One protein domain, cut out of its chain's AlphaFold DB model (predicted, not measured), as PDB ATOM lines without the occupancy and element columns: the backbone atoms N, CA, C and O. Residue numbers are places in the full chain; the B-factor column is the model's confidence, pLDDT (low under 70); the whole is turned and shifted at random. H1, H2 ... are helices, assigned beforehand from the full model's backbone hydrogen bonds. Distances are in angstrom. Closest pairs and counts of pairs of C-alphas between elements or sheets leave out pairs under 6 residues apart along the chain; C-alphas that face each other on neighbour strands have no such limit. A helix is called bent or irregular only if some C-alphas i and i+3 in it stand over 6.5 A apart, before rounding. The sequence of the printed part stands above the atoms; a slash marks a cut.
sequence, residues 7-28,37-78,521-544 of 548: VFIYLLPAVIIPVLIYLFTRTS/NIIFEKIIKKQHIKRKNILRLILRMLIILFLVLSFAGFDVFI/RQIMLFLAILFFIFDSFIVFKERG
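Overview. This is residues 7 to 28, 37 to 78 and 521 to 544 of the 548 residues of the protein "BatA domain-containing protein" of Candidatus Mcinerneyibacterium aminivorans (UniProt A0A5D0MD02). Three helices lie side by side in a row, with the long H2 in the middle and the shorter H1 and H3 on its two sides, both running opposite ways to it. H1 and H3 pack on the later part of H2; its residues 38 to 51 stick out beyond them as a long arm that adds to the length of the whole. The printed part has 88 residues with three named helices, in the order H1, H2, H3 along the chain, and no named strand; its class is all helix. The whole is loose, with a radius of gyration of the C-alphas of 16.9 A, and the C-alphas span 60 by 26 by 24 A.

Along the chain. H2, the longest helix, has residues 38 to 72 and measures 52.2 A from its first C-alpha, at (171.924, 117.999, 104.675), to its last, at (133.927, 151.114, 91.250). It is neither bent nor irregular, but only just: C-alphas 38 and 41 are 6.2 A apart. H1 has residues 7 to 24, 28.2 A long, and begins with C-alpha 7 at (136.115, 157.266, 94.561). H1 is irregular, with C-alphas 10 and 13 7.1 A apart, and has a kink of 25 degrees near residue 18. H3 has residues 521 to 542, 31.8 A long, and ends with C-alpha 542 at (148.096, 123.978, 106.051).

Arrangement. H2 touches H1 with its residues 57 to 72 alone; the closest C-alphas are those of Phe 8 and Ala 72, 5.0 A apart. Their lines stand at a shallow tilt of 14 degrees, opposite ways. H2 touches H3 with its residues 56 to 71 alone, and the closest C-alphas are those of Ser 70 and Arg 521, 4.5 A apart. These two stand at a shallow tilt of 26 degrees, opposite ways. H1 and H3 are apart. In H3 every O i to N i+4 pair is within hydrogen-bond range; in H2 28 of 31 are, and in H1 5 of 14, beside 12 of 15 O i to N i+3 pairs.

Size, cuts and confidence. The two C-alphas farthest apart are those of Asn 37 and Phe 77, 60.1 A. Residues 23 to 28 stand free, as do residues 37 to 51, of which 38 to 51 belong to H2; the body without them spans 44 by 25 by 17 A. Residues 29 to 36 are not printed, and C-alphas 28 and 37 are 23.8 A apart across this cut, which lies in the link from H1 to H2. Residues 79 to 520 are not printed either, in the link across the cut from H2 to H3, with C-alphas 78 and 521 13.9 A apart. The mean pLDDT of the printed part is 85.8; residues 27 to 28, 37 to 39 and 76 to 78 are under 70.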
ATOM      1  N   VAL A   7     135.452 157.335  93.245       93.12
ATOM      2  CA  VAL A   7     136.115 157.266  94.561       93.12
ATOM      3  C   VAL A   7     136.845 155.933  94.773       93.12
ATOM      4  O   VAL A   7     137.958 155.922  95.294       93.12
ATOM      5  N   PHE A   8     136.286 154.809  94.307       92.38
ATOM      6  CA  PHE A   8     136.936 153.501  94.448       92.38
ATOM      7  C   PHE A   8     138.178 153.342  93.558       92.38
ATOM      8  O   PHE A   8     139.042 152.533  93.885       92.38
ATOM      9  N   ILE A   9     138.337 154.134  92.490       90.94
ATOM     10  CA  ILE A   9     139.573 154.128  91.688       90.94
ATOM     11  C   ILE A   9     140.751 154.634  92.535       90.94
ATOM     12  O   ILE A   9     141.841 154.067  92.469       90.94
ATOM     13  N   TYR A  10     140.534 155.626  93.405       94.19
ATOM     14  CA  TYR A  10     141.568 156.115  94.327       94.19
ATOM     15  C   TYR A  10     141.958 155.095  95.412       94.19
ATOM     16  O   TYR A  10     143.002 155.252  96.040       94.19
ATOM     17  N   LEU A  11     141.183 154.016  95.598       94.81
ATOM     18  CA  LEU A  11     141.543 152.884  96.462       94.81
ATOM     19  C   LEU A  11     142.384 151.813  95.745       94.81
ATOM     20  O   LEU A  11     142.855 150.882  96.394       94.81
ATOM     21  N   LEU A  12     142.635 151.930  94.437       94.31
ATOM     22  CA  LEU A  12     143.453 150.966  93.690       94.31
ATOM     23  C   LEU A  12     144.891 150.776  94.240       94.31
ATOM     24  O   LEU A  12     145.361 149.636  94.237       94.31
ATOM     25  N   PRO A  13     145.576 151.790  94.819       96.00
ATOM     26  CA  PRO A  13     146.842 151.588  95.534       96.00
ATOM     27  C   PRO A  13     146.755 150.617  96.726       96.00
ATOM     28  O   PRO A  13     147.762 150.010  97.086       96.00
ATOM     29  N   ALA A  14     145.570 150.391  97.313       92.38
ATOM     30  CA  ALA A  14     145.389 149.438  98.414       92.38
ATOM     31  C   ALA A  14     145.693 147.980  98.008       92.38
ATOM     32  O   ALA A  14     146.026 147.158  98.864       92.38
ATOM     33  N   VAL A  15     145.677 147.661  96.707       95.56
ATOM     34  CA  VAL A  15     146.105 146.356  96.163       95.56
ATOM     35  C   VAL A  15     147.580 146.051  96.492       95.56
ATOM     36  O   VAL A  15     147.969 144.886  96.536       95.56
ATOM     37  N   ILE A  16     148.397 147.068  96.793       95.50
ATOM     38  CA  ILE A  16     149.819 146.929  97.157       95.50
ATOM     39  C   ILE A  16     150.006 146.526  98.638       95.50
ATOM     40  O   ILE A  16     151.045 145.967  98.998       95.50
ATOM     41  N   ILE A  17     149.003 146.726  99.506       93.56
ATOM     42  CA  ILE A  17     149.103 146.471 100.959       93.56
ATOM     43  C   ILE A  17     149.580 145.039 101.295       93.56
ATOM     44  O   ILE A  17     150.506 144.914 102.103       93.56
ATOM     45  N   PRO A  18     149.069 143.950 100.675       92.19
ATOM     46  CA  PRO A  18     149.576 142.599 100.926       92.19
ATOM     47  C   PRO A  18     151.068 142.436 100.615       92.19
ATOM     48  O   PRO A  18     151.758 141.699 101.318       92.19
ATOM     49  N   VAL A  19     151.578 143.125  99.585       92.94
ATOM     50  CA  VAL A  19     152.996 143.078  99.188       92.94
ATOM     51  C   VAL A  19     153.863 143.752 100.239       92.94
ATOM     52  O   VAL A  19     154.871 143.177 100.645       92.94
ATOM     53  N   LEU A  20     153.450 144.923 100.733       93.44
ATOM     54  CA  LEU A  20     154.149 145.617 101.815       93.44
ATOM     55  C   LEU A  20     154.186 144.754 103.080       93.44
ATOM     56  O   LEU A  20     155.264 144.515 103.621       93.44
ATOM     57  N   ILE A  21     153.044 144.195 103.497       91.12
ATOM     58  CA  ILE A  21     152.974 143.287 104.652       91.12
ATOM     59  C   ILE A  21     153.904 142.081 104.453       91.12
ATOM     60  O   ILE A  21     154.650 141.731 105.365       91.12
ATOM     61  N   TYR A  22     153.925 141.462 103.270       90.12
ATOM     62  CA  TYR A  22     154.813 140.331 102.972       90.12
ATOM     63  C   TYR A  22     156.306 140.700 102.976       90.12
ATOM     64  O   TYR A  22     157.141 139.895 103.394       90.12
ATOM     65  N   LEU A  23     156.664 141.909 102.536       88.00
ATOM     66  CA  LEU A  23     158.040 142.403 102.590       88.00
ATOM     67  C   LEU A  23     158.477 142.691 104.033       88.00
ATOM     68  O   LEU A  23     159.552 142.241 104.433       88.00
ATOM     69  N   PHE A  24     157.638 143.360 104.830       90.25
ATOM     70  CA  PHE A  24     157.945 143.694 106.227       90.25
ATOM     71  C   PHE A  24     157.910 142.483 107.168       90.25
ATOM     72  O   PHE A  24     158.740 142.387 108.065       90.25
ATOM     73  N   THR A  25     157.028 141.504 106.944       86.69
ATOM     74  CA  THR A  25     156.976 140.260 107.750       86.69
ATOM     75  C   THR A  25     158.106 139.272 107.444       86.69
ATOM     76  O   THR A  25     158.198 138.214 108.063       86.69
ATOM     77  N   ARG A  26     159.024 139.606 106.528       80.81
ATOM     78  CA  ARG A  26     160.212 138.802 106.195       80.81
ATOM     79  C   ARG A  26     161.363 138.988 107.202       80.81
ATOM     80  O   ARG A  26     162.539 138.966 106.824       80.81
ATOM     81  N   THR A  27     161.039 139.192 108.474       59.00
ATOM     82  CA  THR A  27     161.988 139.493 109.549       59.00
ATOM     83  C   THR A  27     162.846 138.284 109.941       59.00
ATOM     84  O   THR A  27     162.386 137.148 109.977       59.00
ATOM     85  N   SER A  28     164.134 138.568 110.173       58.81
ATOM     86  CA  SER A  28     165.193 137.682 110.693       58.81
ATOM     87  C   SER A  28     165.255 136.238 110.151       58.81
ATOM     88  O   SER A  28     164.662 135.285 110.659       58.81
ATOM     89  N   ASN A  37     176.088 118.451 103.895       61.81
ATOM     90  CA  ASN A  37     175.379 117.578 102.944       61.81
ATOM     91  C   ASN A  37     173.847 117.577 103.138       61.81
ATOM     92  O   ASN A  37     173.096 117.450 102.174       61.81
ATOM     93  N   ILE A  38     173.363 117.854 104.355       68.69
ATOM     94  CA  ILE A  38     171.924 117.999 104.675       68.69
ATOM     95  C   ILE A  38     171.321 119.269 104.021       68.69
ATOM     96  O   ILE A  38     170.101 119.446 103.940       68.69
ATOM     97  N   ILE A  39     172.173 120.180 103.544       68.81
ATOM     98  CA  ILE A  39     171.780 121.491 103.022       68.81
ATOM     99  C   ILE A  39     171.051 121.368 101.674       68.81
ATOM    100  O   ILE A  39     170.047 122.053 101.480       68.81
ATOM    101  N   PHE A  40     171.492 120.491 100.765       71.19
ATOM    102  CA  PHE A  40     170.936 120.414  99.407       71.19
ATOM    103  C   PHE A  40     169.472 119.954  99.375       71.19
ATOM    104  O   PHE A  40     168.635 120.639  98.780       71.19
ATOM    105  N   GLU A  41     169.107 118.889 100.097       72.88
ATOM    106  CA  GLU A  41     167.695 118.493 100.218       72.88
ATOM    107  C   GLU A  41     166.831 119.594 100.844       72.88
ATOM    108  O   GLU A  41     165.719 119.877 100.381       72.88
ATOM    109  N   LYS A  42     167.348 120.250 101.895       72.25
ATOM    110  CA  LYS A  42     166.657 121.371 102.539       72.25
ATOM    111  C   LYS A  42     166.485 122.544 101.574       72.25
ATOM    112  O   LYS A  42     165.448 123.198 101.636       72.25
ATOM    113  N   ILE A  43     167.426 122.811 100.663       76.12
ATOM    114  CA  ILE A  43     167.287 123.849  99.628       76.12
ATOM    115  C   ILE A  43     166.150 123.509  98.658       76.12
ATOM    116  O   ILE A  43     165.302 124.374  98.423       76.12
ATOM    117  N   ILE A  44     166.089 122.275  98.142       76.06
ATOM    118  CA  ILE A  44     165.049 121.846  97.189       76.06
ATOM    119  C   ILE A  44     163.662 121.947  97.840       76.06
ATOM    120  O   ILE A  44     162.799 122.680  97.346       76.06
ATOM    121  N   LYS A  45     163.468 121.340  99.022       74.88
ATOM    122  CA  LYS A  45     162.206 121.428  99.786       74.88
ATOM    123  C   LYS A  45     161.815 122.893 100.081       74.88
ATOM    124  O   LYS A  45     160.650 123.273  99.961       74.88
ATOM    125  N   LYS A  46     162.790 123.769 100.362       75.25
ATOM    126  CA  LYS A  46     162.579 125.207 100.636       75.25
ATOM    127  C   LYS A  46     162.255 126.048  99.393       75.25
ATOM    128  O   LYS A  46     161.705 127.139  99.554       75.25
ATOM    129  N   GLN A  47     162.528 125.585  98.167       77.56
ATOM    130  CA  GLN A  47     162.049 126.262  96.950       77.56
ATOM    131  C   GLN A  47     160.534 126.100  96.756       77.56
ATOM    132  O   GLN A  47     159.858 127.084  96.445       77.56
ATOM    133  N   HIS A  48     159.978 124.907  96.999       76.69
ATOM    134  CA  HIS A  48     158.533 124.669  96.873       76.69
ATOM    135  C   HIS A  48     157.715 125.538  97.842       76.69
ATOM    136  O   HIS A  48     156.714 126.132  97.440       76.69
ATOM    137  N   ILE A  49     158.194 125.704  99.082       77.69
ATOM    138  CA  ILE A  49     157.576 126.586 100.087       77.69
ATOM    139  C   ILE A  49     157.534 128.046  99.595       77.69
ATOM    140  O   ILE A  49     156.505 128.710  99.706       77.69
ATOM    141  N   LYS A  50     158.613 128.549  98.972       81.69
ATOM    142  CA  LYS A  50     158.631 129.910  98.402       81.69
ATOM    143  C   LYS A  50     157.586 130.095  97.297       81.69
ATOM    144  O   LYS A  50     156.930 131.132  97.274       81.69
ATOM    145  N   ARG A  51     157.420 129.115  96.397       84.69
ATOM    146  CA  ARG A  51     156.429 129.194  95.305       84.69
ATOM    147  C   ARG A  51     154.996 129.255  95.846       84.69
ATOM    148  O   ARG A  51     154.238 130.111  95.400       84.69
ATOM    149  N   LYS A  52     154.652 128.429  96.845       86.50
ATOM    150  CA  LYS A  52     153.338 128.479  97.519       86.50
ATOM    151  C   LYS A  52     153.065 129.851  98.149       86.50
ATOM    152  O   LYS A  52     152.005 130.426  97.919       86.50
ATOM    153  N   ASN A  53     154.044 130.419  98.857       87.81
ATOM    154  CA  ASN A  53     153.896 131.733  99.496       87.81
ATOM    155  C   ASN A  53     153.694 132.873  98.481       87.81
ATOM    156  O   ASN A  53     152.859 133.747  98.706       87.81
ATOM    157  N   ILE A  54     154.412 132.852  97.352       89.69
ATOM    158  CA  ILE A  54     154.236 133.835  96.268       89.69
ATOM    159  C   ILE A  54     152.853 133.687  95.615       89.69
ATOM    160  O   ILE A  54     152.182 134.689  95.380       89.69
ATOM    161  N   LEU A  55     152.391 132.455  95.373       90.44
ATOM    162  CA  LEU A  55     151.064 132.211  94.804       90.44
ATOM    163  C   LEU A  55     149.948 132.732  95.726       90.44
ATOM    164  O   LEU A  55     149.037 133.409  95.254       90.44
ATOM    165  N   ARG A  56     150.059 132.505  97.043       89.62
ATOM    166  CA  ARG A  56     149.126 133.059  98.039       89.62
ATOM    167  C   ARG A  56     149.133 134.593  98.052       89.62
ATOM    168  O   ARG A  56     148.079 135.211  98.171       89.62
ATOM    169  N   LEU A  57     150.304 135.217  97.911       93.50
ATOM    170  CA  LEU A  57     150.416 136.675  97.838       93.50
ATOM    171  C   LEU A  57     149.663 137.240  96.622       93.50
ATOM    172  O   LEU A  57     148.904 138.197  96.761       93.50
ATOM    173  N   ILE A  58     149.825 136.611  95.453       92.56
ATOM    174  CA  ILE A  58     149.109 136.977  94.221       92.56
ATOM    175  C   ILE A  58     147.596 136.796  94.394       92.56
ATOM    176  O   ILE A  58     146.832 137.688  94.026       92.56
ATOM    177  N   LEU A  59     147.163 135.698  95.020       92.94
ATOM    178  CA  LEU A  59     145.752 135.429  95.314       92.94
ATOM    179  C   LEU A  59     145.113 136.560  96.141       92.94
ATOM    180  O   LEU A  59     144.035 137.044  95.806       92.94
ATOM    181  N   ARG A  60     145.813 137.046  97.175       93.38
ATOM    182  CA  ARG A  60     145.348 138.160  98.024       93.38
ATOM    183  C   ARG A  60     145.272 139.492  97.285       93.38
ATOM    184  O   ARG A  60     144.313 140.231  97.489       93.38
ATOM    185  N   MET A  61     146.232 139.784  96.406       96.25
ATOM    186  CA  MET A  61     146.154 140.969  95.543       96.25
ATOM    187  C   MET A  61     144.946 140.898  94.601       96.25
ATOM    188  O   MET A  61     144.232 141.888  94.463       96.25
ATOM    189  N   LEU A  62     144.673 139.730  94.006       91.94
ATOM    190  CA  LEU A  62     143.514 139.526  93.131       91.94
ATOM    191  C   LEU A  62     142.183 139.721  93.869       91.94
ATOM    192  O   LEU A  62     141.299 140.377  93.327       91.94
ATOM    193  N   ILE A  63     142.044 139.229  95.109       92.56
ATOM    194  CA  ILE A  63     140.840 139.457  95.932       92.56
ATOM    195  C   ILE A  63     140.577 140.959  96.109       92.56
ATOM    196  O   ILE A  63     139.474 141.423  95.823       92.56
ATOM    197  N   ILE A  64     141.588 141.729  96.536       93.00
ATOM    198  CA  ILE A  64     141.447 143.180  96.748       93.00
ATOM    199  C   ILE A  64     141.155 143.892  95.420       93.00
ATOM    200  O   ILE A  64     140.271 144.743  95.369       93.00
ATOM    201  N   LEU A  65     141.837 143.513  94.336       94.19
ATOM    202  CA  LEU A  65     141.623 144.083  93.006       94.19
ATOM    203  C   LEU A  65     140.183 143.866  92.515       94.19
ATOM    204  O   LEU A  65     139.534 144.825  92.103       94.19
ATOM    205  N   PHE A  66     139.654 142.641  92.589       92.06
ATOM    206  CA  PHE A  66     138.276 142.357  92.175       92.06
ATOM    207  C   PHE A  66     137.241 143.050  93.062       92.06
ATOM    208  O   PHE A  66     136.216 143.504  92.554       92.06
ATOM    209  N   LEU A  67     137.520 143.196  94.358       92.06
ATOM    210  CA  LEU A  67     136.663 143.927  95.285       92.06
ATOM    211  C   LEU A  67     136.615 145.426  94.931       92.06
ATOM    212  O   LEU A  67     135.527 145.975  94.765       92.06
ATOM    213  N   VAL A  68     137.768 146.066  94.696       94.06
ATOM    214  CA  VAL A  68     137.855 147.466  94.230       94.06
ATOM    215  C   VAL A  68     137.141 147.658  92.884       94.06
ATOM    216  O   VAL A  68     136.324 148.568  92.748       94.06
ATOM    217  N   LEU A  69     137.379 146.777  91.903       90.50
ATOM    218  CA  LEU A  69     136.729 146.838  90.585       90.50
ATOM    219  C   LEU A  69     135.208 146.613  90.655       90.50
ATOM    220  O   LEU A  69     134.465 147.226  89.886       90.50
ATOM    221  N   SER A  70     134.736 145.765  91.574       91.31
ATOM    222  CA  SER A  70     133.308 145.535  91.818       91.31
ATOM    223  C   SER A  70     132.624 146.801  92.350       91.31
ATOM    224  O   SER A  70     131.594 147.210  91.813       91.31
ATOM    225  N   PHE A  71     133.211 147.470  93.349       93.44
ATOM    226  CA  PHE A  71     132.631 148.685  93.934       93.44
ATOM    227  C   PHE A  71     132.755 149.935  93.054       93.44
ATOM    228  O   PHE A  71     131.857 150.775  93.077       93.44
ATOM    229  N   ALA A  72     133.802 150.037  92.230       92.94
ATOM    230  CA  ALA A  72     133.927 151.114  91.250       92.94
ATOM    231  C   ALA A  72     132.750 151.149  90.251       92.94
ATOM    232  O   ALA A  72     132.381 152.221  89.777       92.94
ATOM    233  N   GLY A  73     132.122 150.001  89.962       88.44
ATOM    234  CA  GLY A  73     131.033 149.929  88.986       88.44
ATOM    235  C   GLY A  73     131.558 150.091  87.560       88.44
ATOM    236  O   GLY A  73     131.124 150.974  86.823       88.44
ATOM    237  N   PHE A  74     132.537 149.262  87.180       83.00
ATOM    238  CA  PHE A  74     133.028 149.201  85.803       83.00
ATOM    239  C   PHE A  74     131.978 148.578  84.876       83.00
ATOM    240  O   PHE A  74     131.936 147.359  84.677       83.00
ATOM    241  N   ASP A  75     131.177 149.434  84.245       77.56
ATOM    242  CA  ASP A  75     130.374 149.061  83.086       77.56
ATOM    243  C   ASP A  75     131.297 148.865  81.874       77.56
ATOM    244  O   ASP A  75     131.600 149.771  81.089       77.56
ATOM    245  N   VAL A  76     131.774 147.628  81.716       68.56
ATOM    246  CA  VAL A  76     132.406 147.194  80.471       68.56
ATOM    247  C   VAL A  76     131.301 147.044  79.432       68.56
ATOM    248  O   VAL A  76     130.613 146.024  79.374       68.56
ATOM    249  N   PHE A  77     131.161 148.064  78.585       60.56
ATOM    250  CA  PHE A  77     130.355 148.028  77.366       60.56
ATOM    251  C   PHE A  77     130.945 147.016  76.375       60.56
ATOM    252  O   PHE A  77     131.577 147.373  75.380       60.56
ATOM    253  N   ILE A  78     130.747 145.725  76.647       58.56
ATOM    254  CA  ILE A  78     131.004 144.676  75.670       58.56
ATOM    255  C   ILE A  78     129.945 144.856  74.585       58.56
ATOM    256  O   ILE A  78     128.814 144.392  74.732       58.56
ATOM    257  N   ARG A 521     129.607 143.794  88.081       85.12
ATOM    258  CA  ARG A 521     129.791 143.980  89.523       85.12
ATOM    259  C   ARG A 521     129.452 142.716  90.317       85.12
ATOM    260  O   ARG A 521     130.239 142.349  91.188       85.12
ATOM    261  N   GLN A 522     128.365 142.013  89.978       86.88
ATOM    262  CA  GLN A 522     128.029 140.707  90.572       86.88
ATOM    263  C   GLN A 522     129.075 139.633  90.237       86.88
ATOM    264  O   GLN A 522     129.458 138.870  91.120       86.88
ATOM    265  N   ILE A 523     129.590 139.599  89.001       87.50
ATOM    266  CA  ILE A 523     130.634 138.639  88.593       87.50
ATOM    267  C   ILE A 523     131.944 138.896  89.352       87.50
ATOM    268  O   ILE A 523     132.527 137.963  89.897       87.50
ATOM    269  N   MET A 524     132.392 140.153  89.438       88.06
ATOM    270  CA  MET A 524     133.609 140.514  90.176       88.06
ATOM    271  C   MET A 524     133.471 140.245  91.680       88.06
ATOM    272  O   MET A 524     134.416 139.761  92.300       88.06
ATOM    273  N   LEU A 525     132.288 140.484  92.260       89.25
ATOM    274  CA  LEU A 525     132.008 140.160  93.661       89.25
ATOM    275  C   LEU A 525     132.041 138.643  93.904       89.25
ATOM    276  O   LEU A 525     132.670 138.188  94.856       89.25
ATOM    277  N   PHE A 526     131.424 137.857  93.017       89.62
ATOM    278  CA  PHE A 526     131.455 136.396  93.076       89.62
ATOM    279  C   PHE A 526     132.886 135.848  92.970       89.62
ATOM    280  O   PHE A 526     133.269 134.987  93.759       89.62
ATOM    281  N   LEU A 527     133.706 136.383  92.058       87.81
ATOM    282  CA  LEU A 527     135.122 136.017  91.945       87.81
ATOM    283  C   LEU A 527     135.907 136.365  93.217       87.81
ATOM    284  O   LEU A 527     136.669 135.528  93.696       87.81
ATOM    285  N   ALA A 528     135.703 137.550  93.801       87.94
ATOM    286  CA  ALA A 528     136.355 137.935  95.055       87.94
ATOM    287  C   ALA A 528     135.995 136.980  96.213       87.94
ATOM    288  O   ALA A 528     136.888 136.541  96.940       87.94
ATOM    289  N   ILE A 529     134.717 136.597  96.338       88.31
ATOM    290  CA  ILE A 529     134.243 135.610  97.324       88.31
ATOM    291  C   ILE A 529     134.873 134.234  97.066       88.31
ATOM    292  O   ILE A 529     135.399 133.617  97.991       88.31
ATOM    293  N   LEU A 530     134.882 133.767  95.813       89.50
ATOM    294  CA  LEU A 530     135.469 132.482  95.433       89.50
ATOM    295  C   LEU A 530     136.963 132.423  95.793       89.50
ATOM    296  O   LEU A 530     137.410 131.469  96.429       89.50
ATOM    297  N   PHE A 531     137.735 133.459  95.450       88.00
ATOM    298  CA  PHE A 531     139.157 133.528  95.789       88.00
ATOM    299  C   PHE A 531     139.406 133.625  97.304       88.00
ATOM    300  O   PHE A 531     140.375 133.040  97.791       88.00
ATOM    301  N   PHE A 532     138.530 134.293  98.061       87.50
ATOM    302  CA  PHE A 532     138.598 134.334  99.527       87.50
ATOM    303  C   PHE A 532     138.348 132.958 100.168       87.50
ATOM    304  O   PHE A 532     139.074 132.563 101.086       87.50
ATOM    305  N   ILE A 533     137.380 132.193  99.650       88.56
ATOM    306  CA  ILE A 533     137.139 130.800 100.058       88.56
ATOM    307  C   ILE A 533     138.371 129.938  99.740       88.56
ATOM    308  O   ILE A 533     138.810 129.172 100.597       88.56
ATOM    309  N   PHE A 534     138.987 130.107  98.564       88.81
ATOM    310  CA  PHE A 534     140.220 129.394  98.208       88.81
ATOM    311  C   PHE A 534     141.411 129.732  99.124       88.81
ATOM    312  O   PHE A 534     142.064 128.799  99.589       88.81
ATOM    313  N   ASP A 535     141.701 131.006  99.441       87.88
ATOM    314  CA  ASP A 535     142.796 131.323 100.387       87.88
ATOM    315  C   ASP A 535     142.518 130.718 101.771       87.88
ATOM    316  O   ASP A 535     143.395 130.091 102.368       87.88
ATOM    317  N   SER A 536     141.269 130.825 102.241       87.56
ATOM    318  CA  SER A 536     140.829 130.237 103.510       87.56
ATOM    319  C   SER A 536     141.036 128.720 103.531       87.56
ATOM    320  O   SER A 536     141.634 128.198 104.471       87.56
ATOM    321  N   PHE A 537     140.634 128.005 102.477       89.38
ATOM    322  CA  PHE A 537     140.816 126.554 102.370       89.38
ATOM    323  C   PHE A 537     142.300 126.149 102.388       89.38
ATOM    324  O   PHE A 537     142.674 125.203 103.081       89.38
ATOM    325  N   ILE A 538     143.173 126.905 101.707       87.94
ATOM    326  CA  ILE A 538     144.627 126.676 101.753       87.94
ATOM    327  C   ILE A 538     145.166 126.915 103.178       87.94
ATOM    328  O   ILE A 538     146.006 126.146 103.641       87.94
ATOM    329  N   VAL A 539     144.683 127.937 103.903       85.94
ATOM    330  CA  VAL A 539     145.059 128.176 105.318       85.94
ATOM    331  C   VAL A 539     144.610 127.026 106.224       85.94
ATOM    332  O   VAL A 539     145.396 126.575 107.058       85.94
ATOM    333  N   PHE A 540     143.381 126.526 106.072       87.75
ATOM    334  CA  PHE A 540     142.870 125.419 106.887       87.75
ATOM    335  C   PHE A 540     143.599 124.097 106.609       87.75
ATOM    336  O   PHE A 540     143.983 123.419 107.565       87.75
ATOM    337  N   LYS A 541     143.880 123.765 105.337       88.44
ATOM    338  CA  LYS A 541     144.661 122.565 104.977       88.44
ATOM    339  C   LYS A 541     146.099 122.635 105.507       88.44
ATOM    340  O   LYS A 541     146.599 121.649 106.031       88.44
ATOM    341  N   GLU A 542     146.751 123.800 105.467       84.75
ATOM    342  CA  GLU A 542     148.096 123.978 106.051       84.75
ATOM    343  C   GLU A 542     148.129 123.920 107.587       84.75
ATOM    344  O   GLU A 542     149.184 123.655 108.161       84.75
ATOM    345  N   ARG A 543     146.995 124.152 108.256       86.69
ATOM    346  CA  ARG A 543     146.846 124.025 109.715       86.69
ATOM    347  C   ARG A 543     146.360 122.641 110.169       86.69
ATOM    348  O   ARG A 543     146.175 122.451 111.364       86.69
ATOM    349  N   GLY A 544     146.153 121.692 109.250       89.81
ATOM    350  CA  GLY A 544     145.720 120.330 109.579       89.81
ATOM    351  C   GLY A 544     144.248 120.191 109.986       89.81
ATOM    352  O   GLY A 544     143.885 119.179 110.570       89.81
TER     353      GLY A 544